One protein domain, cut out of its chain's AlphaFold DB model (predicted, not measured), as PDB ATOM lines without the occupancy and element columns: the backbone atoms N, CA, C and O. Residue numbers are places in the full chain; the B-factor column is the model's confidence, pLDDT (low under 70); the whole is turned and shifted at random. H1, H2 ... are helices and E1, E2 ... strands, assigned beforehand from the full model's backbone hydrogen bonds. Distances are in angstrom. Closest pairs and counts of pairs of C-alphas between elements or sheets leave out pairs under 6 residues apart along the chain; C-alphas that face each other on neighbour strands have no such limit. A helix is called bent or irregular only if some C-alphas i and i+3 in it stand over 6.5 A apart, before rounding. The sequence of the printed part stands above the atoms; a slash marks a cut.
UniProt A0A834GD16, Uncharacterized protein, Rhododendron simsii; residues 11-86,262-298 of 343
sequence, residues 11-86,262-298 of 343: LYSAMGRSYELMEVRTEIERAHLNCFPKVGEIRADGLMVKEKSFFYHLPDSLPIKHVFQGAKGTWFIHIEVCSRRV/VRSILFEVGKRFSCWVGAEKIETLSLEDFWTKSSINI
ATOM      1  N   LEU A  11     146.268  97.501 149.463       39.44
ATOM      2  CA  LEU A  11     147.390  98.314 148.960       39.44
ATOM      3  C   LEU A  11     148.618  98.465 149.895       39.44
ATOM      4  O   LEU A  11     149.516  99.248 149.609       39.44
ATOM      5  N   TYR A  12     148.684  97.742 151.012       42.28
ATOM      6  CA  TYR A  12     149.723  97.895 152.034       42.28
ATOM      7  C   TYR A  12     150.979  97.042 151.786       42.28
ATOM      8  O   TYR A  12     151.975  97.224 152.477       42.28
ATOM      9  N   SER A  13     150.980  96.138 150.797       40.91
ATOM     10  CA  SER A  13     152.140  95.274 150.507       40.91
ATOM     11  C   SER A  13     153.232  95.928 149.650       40.91
ATOM     12  O   SER A  13     154.317  95.367 149.545       40.91
ATOM     13  N   ALA A  14     152.977  97.090 149.037       38.59
ATOM     14  CA  ALA A  14     153.967  97.801 148.215       38.59
ATOM     15  C   ALA A  14     154.893  98.730 149.031       38.59
ATOM     16  O   ALA A  14     155.935  99.156 148.540       38.59
ATOM     17  N   MET A  15     154.564  99.008 150.298       45.66
ATOM     18  CA  MET A  15     155.391  99.813 151.208       45.66
ATOM     19  C   MET A  15     156.348  98.910 151.999       45.66
ATOM     20  O   MET A  15     156.176  98.682 153.194       45.66
ATOM     21  N   GLY A  16     157.354  98.346 151.324       53.22
ATOM     22  CA  GLY A  16     158.320  97.418 151.935       53.22
ATOM     23  C   GLY A  16     159.250  98.038 152.990       53.22
ATOM     24  O   GLY A  16     159.936  97.308 153.700       53.22
ATOM     25  N   ARG A  17     159.270  99.368 153.130       64.38
ATOM     26  CA  ARG A  17     160.022 100.069 154.177       64.38
ATOM     27  C   ARG A  17     159.054 100.663 155.192       64.38
ATOM     28  O   ARG A  17     158.126 101.383 154.834       64.38
ATOM     29  N   SER A  18     159.239 100.316 156.463       68.62
ATOM     30  CA  SER A  18     158.550 100.989 157.557       68.62
ATOM     31  C   SER A  18     159.190 102.351 157.757       68.62
ATOM     32  O   SER A  18     160.238 102.432 158.385       68.62
ATOM     33  N   TYR A  19     158.562 103.385 157.214       79.69
ATOM     34  CA  TYR A  19     158.968 104.757 157.481       79.69
ATOM     35  C   TYR A  19     158.643 105.102 158.937       79.69
ATOM     36  O   TYR A  19     157.513 104.884 159.405       79.69
ATOM     37  N   GLU A  20     159.644 105.597 159.656       89.25
ATOM     38  CA  GLU A  20     159.460 106.199 160.977       89.25
ATOM     39  C   GLU A  20     158.848 107.596 160.814       89.25
ATOM     40  O   GLU A  20     159.061 108.275 159.806       89.25
ATOM     41  N   LEU A  21     158.071 108.054 161.796       88.69
ATOM     42  CA  LEU A  21     157.449 109.384 161.741       88.69
ATOM     43  C   LEU A  21     158.478 110.516 161.659       88.69
ATOM     44  O   LEU A  21     158.209 111.540 161.031       88.69
ATOM     45  N   MET A  22     159.676 110.299 162.202       88.19
ATOM     46  CA  MET A  22     160.816 111.203 162.052       88.19
ATOM     47  C   MET A  22     161.201 111.461 160.593       88.19
ATOM     48  O   MET A  22     161.541 112.591 160.234       88.19
ATOM     49  N   GLU A  23     161.120 110.449 159.729       91.31
ATOM     50  CA  GLU A  23     161.418 110.614 158.303       91.31
ATOM     51  C   GLU A  23     160.352 111.472 157.622       91.31
ATOM     52  O   GLU A  23     160.680 112.365 156.844       91.31
ATOM     53  N   VAL A  24     159.079 111.261 157.973       91.19
ATOM     54  CA  VAL A  24     157.958 112.067 157.465       91.19
ATOM     55  C   VAL A  24     158.111 113.524 157.892       91.19
ATOM     56  O   VAL A  24     157.997 114.424 157.062       91.19
ATOM     57  N   ARG A  25     158.424 113.762 159.169       92.44
ATOM     58  CA  ARG A  25     158.684 115.098 159.715       92.44
ATOM     59  C   ARG A  25     159.799 115.803 158.937       92.44
ATOM     60  O   ARG A  25     159.607 116.916 158.450       92.44
ATOM     61  N   THR A  26     160.924 115.115 158.762       93.31
ATOM     62  CA  THR A  26     162.100 115.636 158.051       93.31
ATOM     63  C   THR A  26     161.783 115.954 156.590       93.31
ATOM     64  O   THR A  26     162.225 116.975 156.063       93.31
ATOM     65  N   GLU A  27     161.004 115.106 155.918       93.75
ATOM     66  CA  GLU A  27     160.633 115.319 154.519       93.75
ATOM     67  C   GLU A  27     159.716 116.533 154.347       93.75
ATOM     68  O   GLU A  27     159.861 117.283 153.386       93.75
ATOM     69  N   ILE A  28     158.817 116.787 155.297       92.88
ATOM     70  CA  ILE A  28     157.928 117.956 155.276       92.88
ATOM     71  C   ILE A  28     158.716 119.244 155.511       92.88
ATOM     72  O   ILE A  28     158.514 120.223 154.792       92.88
ATOM     73  N   GLU A  29     159.647 119.239 156.466       94.69
ATOM     74  CA  GLU A  29     160.560 120.363 156.704       94.69
ATOM     75  C   GLU A  29     161.410 120.651 155.449       94.69
ATOM     76  O   GLU A  29     161.490 121.796 154.992       94.69
ATOM     77  N   ARG A  30     161.959 119.604 154.815       94.44
ATOM     78  CA  ARG A  30     162.718 119.702 153.557       94.44
ATOM     79  C   ARG A  30     161.863 120.233 152.404       94.44
ATOM     80  O   ARG A  30     162.287 121.143 151.691       94.44
ATOM     81  N   ALA A  31     160.665 119.687 152.213       93.44
ATOM     82  CA  ALA A  31     159.747 120.111 151.163       93.44
ATOM     83  C   ALA A  31     159.324 121.574 151.348       93.44
ATOM     84  O   ALA A  31     159.275 122.327 150.375       93.44
ATOM     85  N   HIS A  32     159.084 122.010 152.587       92.69
ATOM     86  CA  HIS A  32     158.769 123.404 152.878       92.69
ATOM     87  C   HIS A  32     159.906 124.344 152.490       92.69
ATOM     88  O   HIS A  32     159.658 125.334 151.806       92.69
ATOM     89  N   LEU A  33     161.145 124.027 152.875       90.94
ATOM     90  CA  LEU A  33     162.315 124.829 152.509       90.94
ATOM     91  C   LEU A  33     162.474 124.952 150.990       90.94
ATOM     92  O   LEU A  33     162.782 126.031 150.485       90.94
ATOM     93  N   ASN A  34     162.209 123.867 150.260       91.50
ATOM     94  CA  ASN A  34     162.296 123.852 148.803       91.50
ATOM     95  C   ASN A  34     161.187 124.683 148.138       91.50
ATOM     96  O   ASN A  34     161.449 125.418 147.187       91.50
ATOM     97  N   CYS A  35     159.950 124.587 148.629       91.56
ATOM     98  CA  CYS A  35     158.800 125.274 148.039       91.56
ATOM     99  C   CYS A  35     158.684 126.742 148.478       91.56
ATOM    100  O   CYS A  35     158.242 127.593 147.703       91.56
ATOM    101  N   PHE A  36     159.080 127.053 149.712       91.69
ATOM    102  CA  PHE A  36     158.858 128.345 150.362       91.69
ATOM    103  C   PHE A  36     160.123 128.892 151.044       91.69
ATOM    104  O   PHE A  36     160.065 129.299 152.205       91.69
ATOM    105  N   PRO A  37     161.256 129.032 150.329       89.88
ATOM    106  CA  PRO A  37     162.519 129.465 150.937       89.88
ATOM    107  C   PRO A  37     162.444 130.853 151.597       89.88
ATOM    108  O   PRO A  37     163.232 131.171 152.479       89.88
ATOM    109  N   LYS A  38     161.477 131.693 151.197       91.62
ATOM    110  CA  LYS A  38     161.256 133.033 151.768       91.62
ATOM    111  C   LYS A  38     160.571 133.024 153.136       91.62
ATOM    112  O   LYS A  38     160.657 134.019 153.843       91.62
ATOM    113  N   VAL A  39     159.849 131.954 153.476       88.62
ATOM    114  CA  VAL A  39     159.137 131.828 154.761       88.62
ATOM    115  C   VAL A  39     160.109 131.461 155.888       88.62
ATOM    116  O   VAL A  39     159.818 131.707 157.057       88.62
ATOM    117  N   GLY A  40     161.294 130.968 155.526       91.75
ATOM    118  CA  GLY A  40     162.335 130.549 156.452       91.75
ATOM    119  C   GLY A  40     162.228 129.071 156.811       91.75
ATOM    120  O   GLY A  40     161.468 128.310 156.218       91.75
ATOM    121  N   GLU A  41     163.040 128.663 157.781       93.50
ATOM    122  CA  GLU A  41     163.038 127.296 158.287       93.50
ATOM    123  C   GLU A  41     161.820 127.063 159.186       93.50
ATOM    124  O   GLU A  41     161.491 127.865 160.069       93.50
ATOM    125  N   ILE A  42     161.153 125.937 158.965       95.00
ATOM    126  CA  ILE A  42     160.093 125.453 159.841       95.00
ATOM    127  C   ILE A  42     160.564 124.208 160.573       95.00
ATOM    128  O   ILE A  42     161.391 123.455 160.065       95.00
ATOM    129  N   ARG A  43     159.996 123.980 161.753       95.06
ATOM    130  CA  ARG A  43     160.108 122.721 162.482       95.06
ATOM    131  C   ARG A  43     158.716 122.155 162.695       95.06
ATOM    132  O   ARG A  43     157.810 122.870 163.113       95.06
ATOM    133  N   ALA A  44     158.547 120.884 162.376       94.69
ATOM    134  CA  ALA A  44     157.298 120.161 162.538       94.69
ATOM    135  C   ALA A  44     157.271 119.478 163.914       94.69
ATOM    136  O   ALA A  44     157.508 118.285 164.020       94.69
ATOM    137  N   ASP A  45     157.043 120.242 164.983       91.25
ATOM    138  CA  ASP A  45     157.260 119.819 166.376       91.25
ATOM    139  C   ASP A  45     156.393 118.660 166.858       91.25
ATOM    140  O   ASP A  45     156.835 117.912 167.731       91.25
ATOM    141  N   GLY A  46     155.230 118.453 166.248       91.88
ATOM    142  CA  GLY A  46     154.354 117.342 166.582       91.88
ATOM    143  C   GLY A  46     153.600 116.820 165.371       91.88
ATOM    144  O   GLY A  46     153.023 117.591 164.601       91.88
ATOM    145  N   LEU A  47     153.560 115.494 165.237       94.50
ATOM    146  CA  LEU A  47     152.589 114.800 164.401       94.50
ATOM    147  C   LEU A  47     151.435 114.322 165.277       94.50
ATOM    148  O   LEU A  47     151.629 113.620 166.268       94.50
ATOM    149  N   MET A  48     150.222 114.690 164.890       94.69
ATOM    150  CA  MET A  48     148.996 114.253 165.532       94.69
ATOM    151  C   MET A  48     148.107 113.527 164.534       94.69
ATOM    152  O   MET A  48     148.029 113.903 163.365       94.69
ATOM    153  N   VAL A  49     147.378 112.524 165.001       94.00
ATOM    154  CA  VAL A  49     146.276 111.929 164.244       94.00
ATOM    155  C   VAL A  49     144.967 112.410 164.820       94.00
ATOM    156  O   VAL A  49     144.749 112.343 166.030       94.00
ATOM    157  N   LYS A  50     144.082 112.871 163.939       91.75
ATOM    158  CA  LYS A  50     142.698 113.142 164.303       91.75
ATOM    159  C   LYS A  50     141.860 111.894 164.070       91.75
ATOM    160  O   LYS A  50     141.657 111.489 162.926       91.75
ATOM    161  N   GLU A  51     141.320 111.335 165.145       88.69
ATOM    162  CA  GLU A  51     140.299 110.293 165.080       88.69
ATOM    163  C   GLU A  51     139.007 110.831 165.696       88.69
ATOM    164  O   GLU A  51     138.961 111.218 166.867       88.69
ATOM    165  N   LYS A  52     137.936 110.877 164.894       87.12
ATOM    166  CA  LYS A  52     136.659 111.503 165.272       87.12
ATOM    167  C   LYS A  52     136.873 112.975 165.680       87.12
ATOM    168  O   LYS A  52     137.209 113.807 164.837       87.12
ATOM    169  N   SER A  53     136.666 113.301 166.954       88.62
ATOM    170  CA  SER A  53     136.798 114.642 167.534       88.62
ATOM    171  C   SER A  53     138.067 114.831 168.372       88.62
ATOM    172  O   SER A  53     138.218 115.890 168.974       88.62
ATOM    173  N   PHE A  54     138.960 113.839 168.430       90.19
ATOM    174  CA  PHE A  54     140.141 113.863 169.296       90.19
ATOM    175  C   PHE A  54     141.433 113.868 168.483       90.19
ATOM    176  O   PHE A  54     141.498 113.272 167.407       90.19
ATOM    177  N   PHE A  55     142.449 114.546 169.016       93.69
ATOM    178  CA  PHE A  55     143.806 114.554 168.483       93.69
ATOM    179  C   PHE A  55     144.707 113.735 169.397       93.69
ATOM    180  O   PHE A  55     144.700 113.925 170.612       93.69
ATOM    181  N   TYR A  56     145.480 112.837 168.800       94.50
ATOM    182  CA  TYR A  56     146.440 111.997 169.502       94.50
ATOM    183  C   TYR A  56     147.833 112.296 168.973       94.50
ATOM    184  O   TYR A  56     148.067 112.168 167.770       94.50
ATOM    185  N   HIS A  57     148.749 112.680 169.859       94.94
ATOM    186  CA  HIS A  57     150.157 112.818 169.504       94.94
ATOM    187  C   HIS A  57     150.745 111.452 169.174       94.94
ATOM    188  O   HIS A  57     150.539 110.474 169.896       94.94
ATOM    189  N   LEU A  58     151.488 111.399 168.078       94.75
ATOM    190  CA  LEU A  58     152.239 110.222 167.700       94.75
ATOM    191  C   LEU A  58     153.672 110.346 168.227       94.75
ATOM    192  O   LEU A  58     154.287 111.396 168.043       94.75
ATOM    193  N   PRO A  59     154.231 109.294 168.848       93.56
ATOM    194  CA  PRO A  59     155.639 109.288 169.199       93.56
ATOM    195  C   PRO A  59     156.503 109.193 167.940       93.56
ATOM    196  O   PRO A  59     156.205 108.419 167.034       93.56
ATOM    197  N   ASP A  60     157.615 109.919 167.932       90.62
ATOM    198  CA  ASP A  60     158.569 109.994 166.818       90.62
ATOM    199  C   ASP A  60     159.083 108.621 166.345       90.62
ATOM    200  O   ASP A  60     159.286 108.395 165.150       90.62
ATOM    201  N   SER A  61     159.227 107.674 167.275       91.88
ATOM    202  CA  SER A  61     159.697 106.311 167.014       91.88
ATOM    203  C   SER A  61     158.617 105.363 166.481       91.88
ATOM    204  O   SER A  61     158.891 104.183 166.267       91.88
ATOM    205  N   LEU A  62     157.364 105.812 166.335       91.44
ATOM    206  CA  LEU A  62     156.265 104.948 165.911       91.44
ATOM    207  C   LEU A  62     156.250 104.831 164.380       91.44
ATOM    208  O   LEU A  62     156.091 105.838 163.689       91.44
ATOM    209  N   PRO A  63     156.364 103.621 163.803       89.75
ATOM    210  CA  PRO A  63     156.302 103.491 162.356       89.75
ATOM    211  C   PRO A  63     154.894 103.807 161.858       89.75
ATOM    212  O   PRO A  63     153.914 103.253 162.365       89.75
ATOM    213  N   ILE A  64     154.790 104.632 160.815       88.50
ATOM    214  CA  ILE A  64     153.506 105.174 160.343       88.50
ATOM    215  C   ILE A  64     152.501 104.080 159.952       88.50
ATOM    216  O   ILE A  64     151.296 104.223 160.146       88.50
ATOM    217  N   LYS A  65     152.997 102.930 159.477       88.56
ATOM    218  CA  LYS A  65     152.171 101.764 159.128       88.56
ATOM    219  C   LYS A  65     151.363 101.215 160.309       88.56
ATOM    220  O   LYS A  65     150.276 100.690 160.092       88.56
ATOM    221  N   HIS A  66     151.876 101.333 161.535       90.56
ATOM    222  CA  HIS A  66     151.201 100.831 162.734       90.56
ATOM    223  C   HIS A  66     150.135 101.805 163.233       90.56
ATOM    224  O   HIS A  66     149.123 101.368 163.768       90.56
ATOM    225  N   VAL A  67     150.321 103.107 162.994       89.38
ATOM    226  CA  VAL A  67     149.357 104.157 163.361       89.38
ATOM    227  C   VAL A  67     148.003 103.922 162.692       89.38
ATOM    228  O   VAL A  67     146.958 104.133 163.296       89.38
ATOM    229  N   PHE A  68     148.027 103.437 161.452       88.56
ATOM    230  CA  PHE A  68     146.828 103.198 160.648       88.56
ATOM    231  C   PHE A  68     146.456 101.713 160.546       88.56
ATOM    232  O   PHE A  68     145.609 101.330 159.734       88.56
ATOM    233  N   GLN A  69     147.070 100.844 161.353       90.62
ATOM    234  CA  GLN A  69     146.788  99.416 161.292       90.62
ATOM    235  C   GLN A  69     145.414  99.104 161.903       90.62
ATOM    236  O   GLN A  69     145.127  99.445 163.043       90.62
ATOM    237  N   GLY A  70     144.544  98.437 161.134       87.06
ATOM    238  CA  GLY A  70     143.179  98.080 161.565       87.06
ATOM    239  C   GLY A  70     142.161  99.223 161.467       87.06
ATOM    240  O   GLY A  70     140.966  99.028 161.688       87.06
ATOM    241  N   ALA A  71     142.626 100.396 161.066       82.62
ATOM    242  CA  ALA A  71     141.871 101.624 161.020       82.62
ATOM    243  C   ALA A  71     141.060 101.712 159.706       82.62
ATOM    244  O   ALA A  71     141.615 101.761 158.608       82.62
ATOM    245  N   LYS A  72     139.719 101.695 159.790       86.00
ATOM    246  CA  LYS A  72     138.819 101.806 158.623       86.00
ATOM    247  C   LYS A  72     138.343 103.251 158.458       86.00
ATOM    248  O   LYS A  72     137.665 103.763 159.339       86.00
ATOM    249  N   GLY A  73     138.637 103.874 157.318       86.25
ATOM    250  CA  GLY A  73     138.160 105.220 156.980       86.25
ATOM    251  C   GLY A  73     139.268 106.147 156.490       86.25
ATOM    252  O   GLY A  73     140.385 105.705 156.222       86.25
ATOM    253  N   THR A  74     138.926 107.424 156.346       86.19
ATOM    254  CA  THR A  74     139.875 108.500 156.048       86.19
ATOM    255  C   THR A  74     140.495 108.991 157.346       86.19
ATOM    256  O   THR A  74     139.779 109.249 158.313       86.19
ATOM    257  N   TRP A  75     141.814 109.149 157.347       86.06
ATOM    258  CA  TRP A  75     142.555 109.653 158.494       86.06
ATOM    259  C   TRP A  75     143.103 111.029 158.189       86.06
ATOM    260  O   TRP A  75     143.386 111.346 157.036       86.06
ATOM    261  N   PHE A  76     143.269 111.842 159.225       90.56
ATOM    262  CA  PHE A  76     143.901 113.141 159.077       90.56
ATOM    263  C   PHE A  76     145.132 113.204 159.961       90.56
ATOM    264  O   PHE A  76     145.050 112.975 161.169       90.56
ATOM    265  N   ILE A  77     146.258 113.517 159.337       92.50
ATOM    266  CA  ILE A  77     147.487 113.868 160.021       92.50
ATOM    267  C   ILE A  77     147.493 115.380 160.178       92.50
ATOM    268  O   ILE A  77     147.430 116.127 159.204       92.50
ATOM    269  N   HIS A  78     147.563 115.832 161.414       94.31
ATOM    270  CA  HIS A  78     147.755 117.223 161.756       94.31
ATOM    271  C   HIS A  78     149.206 117.426 162.168       94.31
ATOM    272  O   HIS A  78     149.733 116.669 162.980       94.31
ATOM    273  N   ILE A  79     149.839 118.467 161.638       94.00
ATOM    274  CA  ILE A  79     151.226 118.792 161.952       94.00
ATOM    275  C   ILE A  79     151.272 120.141 162.641       94.00
ATOM    276  O   ILE A  79     150.756 121.139 162.131       94.00
ATOM    277  N   GLU A  80     151.883 120.150 163.816       94.62
ATOM    278  CA  GLU A  80     152.213 121.376 164.522       94.62
ATOM    279  C   GLU A  80     153.494 121.939 163.932       94.62
ATOM    280  O   GLU A  80     154.557 121.326 164.022       94.62
ATOM    281  N   VAL A  81     153.377 123.094 163.278       94.00
ATOM    282  CA  VAL A  81     154.511 123.753 162.646       94.00
ATOM    283  C   VAL A  81     154.878 124.999 163.432       94.00
ATOM    284  O   VAL A  81     154.090 125.942 163.563       94.00
ATOM    285  N   CYS A  82     156.120 125.020 163.897       92.06
ATOM    286  CA  CYS A  82     156.748 126.172 164.509       92.06
ATOM    287  C   CYS A  82     157.706 126.803 163.502       92.06
ATOM    288  O   CYS A  82     158.562 126.138 162.917       92.06
ATOM    289  N   SER A  83     157.587 128.115 163.298       91.12
ATOM    290  CA  SER A  83     158.627 128.853 162.585       91.12
ATOM    291  C   SER A  83     159.860 128.895 163.475       91.12
ATOM    292  O   SER A  83     159.816 129.443 164.584       91.12
ATOM    293  N   ARG A  84     160.967 128.325 162.994       84.12
ATOM    294  CA  ARG A  84     162.257 128.518 163.634       84.12
ATOM    295  C   ARG A  84     162.690 129.919 163.255       84.12
ATOM    296  O   ARG A  84     163.299 130.135 162.210       84.12
ATOM    297  N   ARG A  85     162.349 130.897 164.097       79.94
ATOM    298  CA  ARG A  85     163.027 132.187 164.009       79.94
ATOM    299  C   ARG A  85     164.506 131.863 164.107       79.94
ATOM    300  O   ARG A  85     164.903 131.119 165.008       79.94
ATOM    301  N   VAL A  86     165.288 132.353 163.148       67.44
ATOM    302  CA  VAL A  86     166.730 132.446 163.327       67.44
ATOM    303  C   VAL A  86     166.847 133.210 164.630       67.44
ATOM    304  O   VAL A  86     166.499 134.385 164.687       67.44
ATOM    305  N   VAL A 262     151.970 129.747 165.550       49.28
ATOM    306  CA  VAL A 262     151.825 128.307 165.326       49.28
ATOM    307  C   VAL A 262     150.780 128.148 164.235       49.28
ATOM    308  O   VAL A 262     149.627 128.554 164.393       49.28
ATOM    309  N   ARG A 263     151.207 127.623 163.090       71.88
ATOM    310  CA  ARG A 263     150.313 127.324 161.973       71.88
ATOM    311  C   ARG A 263     150.096 125.822 161.952       71.88
ATOM    312  O   ARG A 263     151.047 125.049 161.959       71.88
ATOM    313  N   SER A 264     148.832 125.429 161.947       70.62
ATOM    314  CA  SER A 264     148.427 124.044 161.739       70.62
ATOM    315  C   SER A 264     148.384 123.750 160.240       70.62
ATOM    316  O   SER A 264     147.807 124.527 159.473       70.62
ATOM    317  N   ILE A 265     148.988 122.633 159.831       79.75
ATOM    318  CA  ILE A 265     148.820 122.062 158.490       79.75
ATOM    319  C   ILE A 265     148.095 120.727 158.645       79.75
ATOM    320  O   ILE A 265     148.476 119.903 159.482       79.75
ATOM    321  N   LEU A 266     147.047 120.520 157.846       79.00
ATOM    322  CA  LEU A 266     146.244 119.302 157.876       79.00
ATOM    323  C   LEU A 266     146.443 118.512 156.583       79.00
ATOM    324  O   LEU A 266     146.265 119.027 155.480       79.00
ATOM    325  N   PHE A 267     146.764 117.236 156.737       79.62
ATOM    326  CA  PHE A 267     146.910 116.282 155.652       79.62
ATOM    327  C   PHE A 267     145.837 115.212 155.765       79.62
ATOM    328  O   PHE A 267     145.700 114.560 156.797       79.62
ATOM    329  N   GLU A 268     145.083 115.005 154.696       80.75
ATOM    330  CA  GLU A 268     144.186 113.865 154.574       80.75
ATOM    331  C   GLU A 268     144.967 112.669 154.031       80.75
ATOM    332  O   GLU A 268     145.531 112.720 152.935       80.75
ATOM    333  N   VAL A 269     144.973 111.579 154.789       69.56
ATOM    334  CA  VAL A 269     145.577 110.304 154.417       69.56
ATOM    335  C   VAL A 269     144.454 109.326 154.093       69.56
ATOM    336  O   VAL A 269     143.832 108.721 154.968       69.56
ATOM    337  N   GLY A 270     144.174 109.197 152.799       69.12
ATOM    338  CA  GLY A 270     143.252 108.210 152.244       69.12
ATOM    339  C   GLY A 270     143.840 107.547 150.999       69.12
ATOM    340  O   GLY A 270     145.053 107.494 150.811       69.12
ATOM    341  N   LYS A 271     142.982 107.080 150.082       63.72
ATOM    342  CA  LYS A 271     143.435 106.618 148.749       63.72
ATOM    343  C   LYS A 271     144.131 107.723 147.939       63.72
ATOM    344  O   LYS A 271     144.838 107.428 146.982       63.72
ATOM    345  N   ARG A 272     143.891 108.986 148.294       52.25
ATOM    346  CA  ARG A 272     144.571 110.170 147.770       52.25
ATOM    347  C   ARG A 272     145.045 110.995 148.962       52.25
ATOM    348  O   ARG A 272     144.371 111.012 149.990       52.25
ATOM    349  N   PHE A 273     146.189 111.641 148.807       48.75
ATOM    350  CA  PHE A 273     146.756 112.560 149.778       48.75
ATOM    351  C   PHE A 273     146.267 113.971 149.443       48.75
ATOM    352  O   PHE A 273     146.358 114.394 148.288       48.75
ATOM    353  N   SER A 274     145.715 114.694 150.415       67.50
ATOM    354  CA  SER A 274     145.300 116.086 150.209       67.50
ATOM    355  C   SER A 274     145.884 116.996 151.288       67.50
ATOM    356  O   SER A 274     145.905 116.635 152.462       67.50
ATOM    357  N   CYS A 275     146.422 118.148 150.877       68.56
ATOM    358  CA  CYS A 275     147.057 119.126 151.763       68.56
ATOM    359  C   CYS A 275     146.156 120.352 151.931       68.56
ATOM    360  O   CYS A 275     145.684 120.927 150.943       68.56
ATOM    361  N   TRP A 276     145.958 120.754 153.183       74.81
ATOM    362  CA  TRP A 276     145.141 121.891 153.581       74.81
ATOM    363  C   TRP A 276     145.940 122.827 154.482       74.81
ATOM    364  O   TRP A 276     146.609 122.390 155.423       74.81
ATOM    365  N   VAL A 277     145.819 124.129 154.232       65.94
ATOM    366  CA  VAL A 277     146.330 125.175 155.124       65.94
ATOM    367  C   VAL A 277     145.159 126.083 155.482       65.94
ATOM    368  O   VAL A 277     144.599 126.772 154.631       65.94
ATOM    369  N   GLY A 278     144.745 126.047 156.749       73.56
ATOM    370  CA  GLY A 278     143.495 126.677 157.175       73.56
ATOM    371  C   GLY A 278     142.279 126.017 156.515       73.56
ATOM    372  O   GLY A 278     142.117 124.802 156.591       73.56
ATOM    373  N   ALA A 279     141.420 126.818 155.881       63.81
ATOM    374  CA  ALA A 279     140.246 126.337 155.144       63.81
ATOM    375  C   ALA A 279     140.516 126.110 153.642       63.81
ATOM    376  O   ALA A 279     139.605 125.731 152.906       63.81
ATOM    377  N   GLU A 280     141.743 126.350 153.173       49.81
ATOM    378  CA  GLU A 280     142.088 126.318 151.753       49.81
ATOM    379  C   GLU A 280     142.801 125.013 151.384       49.81
ATOM    380  O   GLU A 280     143.785 124.605 152.014       49.81
ATOM    381  N   LYS A 281     142.287 124.341 150.350       70.00
ATOM    382  CA  LYS A 281     142.871 123.120 149.793       70.00
ATOM    383  C   LYS A 281     143.969 123.499 148.805       70.00
ATOM    384  O   LYS A 281     143.676 124.092 147.772       70.00
ATOM    385  N   ILE A 282     145.212 123.123 149.094       65.69
ATOM    386  CA  ILE A 282     146.365 123.510 148.269       65.69
ATOM    387  C   ILE A 282     146.611 122.495 147.156       65.69
ATOM    388  O   ILE A 282     146.798 122.869 146.000       65.69
ATOM    389  N   GLU A 283     146.621 121.202 147.487       57.91
ATOM    390  CA  GLU A 283     147.063 120.181 146.536       57.91
ATOM    391  C   GLU A 283     146.427 118.816 146.811       57.91
ATOM    392  O   GLU A 283     146.109 118.472 147.951       57.91
ATOM    393  N   THR A 284     146.217 118.034 145.749       41.62
ATOM    394  CA  THR A 284     145.798 116.627 145.829       41.62
ATOM    395  C   THR A 284     146.789 115.799 145.028       41.62
ATOM    396  O   THR A 284     146.931 116.007 143.826       41.62
ATOM    397  N   LEU A 285     147.469 114.865 145.678       46.12
ATOM    398  CA  LEU A 285     148.420 113.954 145.047       46.12
ATOM    399  C   LEU A 285     147.980 112.518 145.333       46.12
ATOM    400  O   LEU A 285     147.410 112.237 146.388       46.12
ATOM    401  N   SER A 286     148.208 111.583 144.407       43.06
ATOM    402  CA  SER A 286     148.145 110.176 144.810       43.06
ATOM    403  C   SER A 286     149.292 109.914 145.791       43.06
ATOM    404  O   SER A 286     150.332 110.571 145.725       43.06
ATOM    405  N   LEU A 287     149.100 109.003 146.746       42.91
ATOM    406  CA  LEU A 287     150.134 108.711 147.742       42.91
ATOM    407  C   LEU A 287     151.421 108.217 147.058       42.91
ATOM    408  O   LEU A 287     152.517 108.601 147.451       42.91
ATOM    409  N   GLU A 288     151.280 107.439 145.983       41.44
ATOM    410  CA  GLU A 288     152.396 107.015 145.137       41.44
ATOM    411  C   GLU A 288     153.075 108.211 144.457       41.44
ATOM    412  O   GLU A 288     154.299 108.282 144.475       41.44
ATOM    413  N   ASP A 289     152.324 109.194 143.949       46.47
ATOM    414  CA  ASP A 289     152.871 110.405 143.315       46.47
ATOM    415  C   ASP A 289     153.566 111.345 144.302       46.47
ATOM    416  O   ASP A 289     154.551 111.977 143.938       46.47
ATOM    417  N   PHE A 290     153.069 111.472 145.535       44.66
ATOM    418  CA  PHE A 290     153.700 112.300 146.567       44.66
ATOM    419  C   PHE A 290     155.096 111.758 146.900       44.66
ATOM    420  O   PHE A 290     156.085 112.487 146.825       44.66
ATOM    421  N   TRP A 291     155.199 110.449 147.150       45.69
ATOM    422  CA  TRP A 291     156.471 109.813 147.495       45.69
ATOM    423  C   TRP A 291     157.398 109.619 146.296       45.69
ATOM    424  O   TRP A 291     158.608 109.808 146.427       45.69
ATOM    425  N   THR A 292     156.868 109.300 145.112       41.19
ATOM    426  CA  THR A 292     157.686 109.231 143.895       41.19
ATOM    427  C   THR A 292     158.141 110.612 143.447       41.19
ATOM    428  O   THR A 292     159.296 110.720 143.078       41.19
ATOM    429  N   LYS A 293     157.358 111.696 143.554       40.19
ATOM    430  CA  LYS A 293     157.850 113.059 143.246       40.19
ATOM    431  C   LYS A 293     158.872 113.573 144.263       40.19
ATOM    432  O   LYS A 293     159.833 114.217 143.848       40.19
ATOM    433  N   SER A 294     158.725 113.242 145.548       35.81
ATOM    434  CA  SER A 294     159.773 113.488 146.553       35.81
ATOM    435  C   SER A 294     161.051 112.691 146.260       35.81
ATOM    436  O   SER A 294     162.151 113.222 146.389       35.81
ATOM    437  N   SER A 295     160.927 111.454 145.766       29.39
ATOM    438  CA  SER A 295     162.074 110.603 145.400       29.39
ATOM    439  C   SER A 295     162.691 110.945 144.029       29.39
ATOM    440  O   SER A 295     163.894 110.803 143.839       29.39
ATOM    441  N   ILE A 296     161.899 111.424 143.062       26.75
ATOM    442  CA  ILE A 296     162.320 111.759 141.686       26.75
ATOM    443  C   ILE A 296     163.072 113.097 141.643       26.75
ATOM    444  O   ILE A 296     163.909 113.301 140.762       26.75
ATOM    445  N   ASN A 297     162.893 113.964 142.643       26.56
ATOM    446  CA  ASN A 297     163.750 115.139 142.830       26.56
ATOM    447  C   ASN A 297     165.175 114.810 143.326       26.56
ATOM    448  O   ASN A 297     165.971 115.726 143.518       26.56
ATOM    449  N   ILE A 298     165.536 113.528 143.478       26.16
ATOM    450  CA  ILE A 298     166.885 113.093 143.885       26.16
ATOM    451  C   ILE A 298     167.690 112.484 142.713       26.16
ATOM    452  O   ILE A 298     168.865 112.173 142.871       26.16
TER     453      ILE A 298
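This is residues 11 to 86 and 262 to 298 of the 343 residues of an uncharacterized protein of Rhododendron simsii (UniProt A0A834GD16). One strongly twisted sheet of six strands makes a wall, with the long helix H2 slanting over E1 on one face and H4 over E6 on that same face, standing up from the sheet; no named helix is over the other face. The printed part has 113 residues, with four named helices and six named strands in the order H1 H2 E1 E2 H3 E3 E4 E5 E6 H4. The sheet runs E2 E1 E3 E4 E5 E6, all antiparallel, and the class is mixed, helices and strands. The whole is compact, with a radius of gyration of the C-alphas of 14.0 A and spans of 41 by 35 by 29 A.

Start at E1, residues 42 to 51, which bends by 56 degrees at residue 45. Beside it find E3, residues 75 to 83, antiparallel at 156 degrees, with N 48 and O 78 2.8 A apart, within hydrogen-bond range. On the other side of E1 is the edge strand E2, residues 54 to 57, its hairpin partner; N 56 and O 49 are 2.9 A apart. E2, H3 at residues 64 to 67 and E3 form a split strand-helix-strand unit, two strands running the same way with E1 between them, and its crossover is right-handed. Next to E3 look for E4, residues 263 to 269, where N 267 and O 77 are 2.8 A apart. E4, E5 at residues 272 to 277 and E6 at residues 280 to 286 form a meander, each strand the antiparallel neighbour of the one before; N 268 and O 274 are 2.9 A apart, and N 273 and O 285 2.8 A. H2, residues 21 to 35, is on the sheet at a height of 8.7 A, slantwise to the strands at 55 degrees to E1 on the local plane; the closest C-alphas, of Arg 25 and Ala 44, are 6.0 A apart. H4, residues 287 to 296, is on the same face, over E6, and stands up from the sheet at 60 degrees. In H2 and H4 every O i to N i+4 pair is within hydrogen-bond range; H3 and H1, residues 11 to 14, are too short for one.

Find C-alpha 21 at (157.449, 109.384, 161.741); from there H2 runs 21.0 A. E1 begins at C-alpha 42, (160.093, 125.453, 159.841), and spans 25.5 A; E3 spans 25.4 A. H4 ends at C-alpha 296, (162.320, 111.759, 141.686). H1 is only just irregular, its C-alphas 11 and 14 being 6.6 A apart.

The C-alphas farthest apart, of Ser 13 and Val 86, are 41.9 A apart. Residues 87 to 261 are not printed, and C-alphas 86 and 262 are 15.6 A apart across this cut. Of the links that are printed whole, none is long. Mean pLDDT of the printed part is 76.1; look for values under 70 at residues 11 to 18 and 282 to 298, among others.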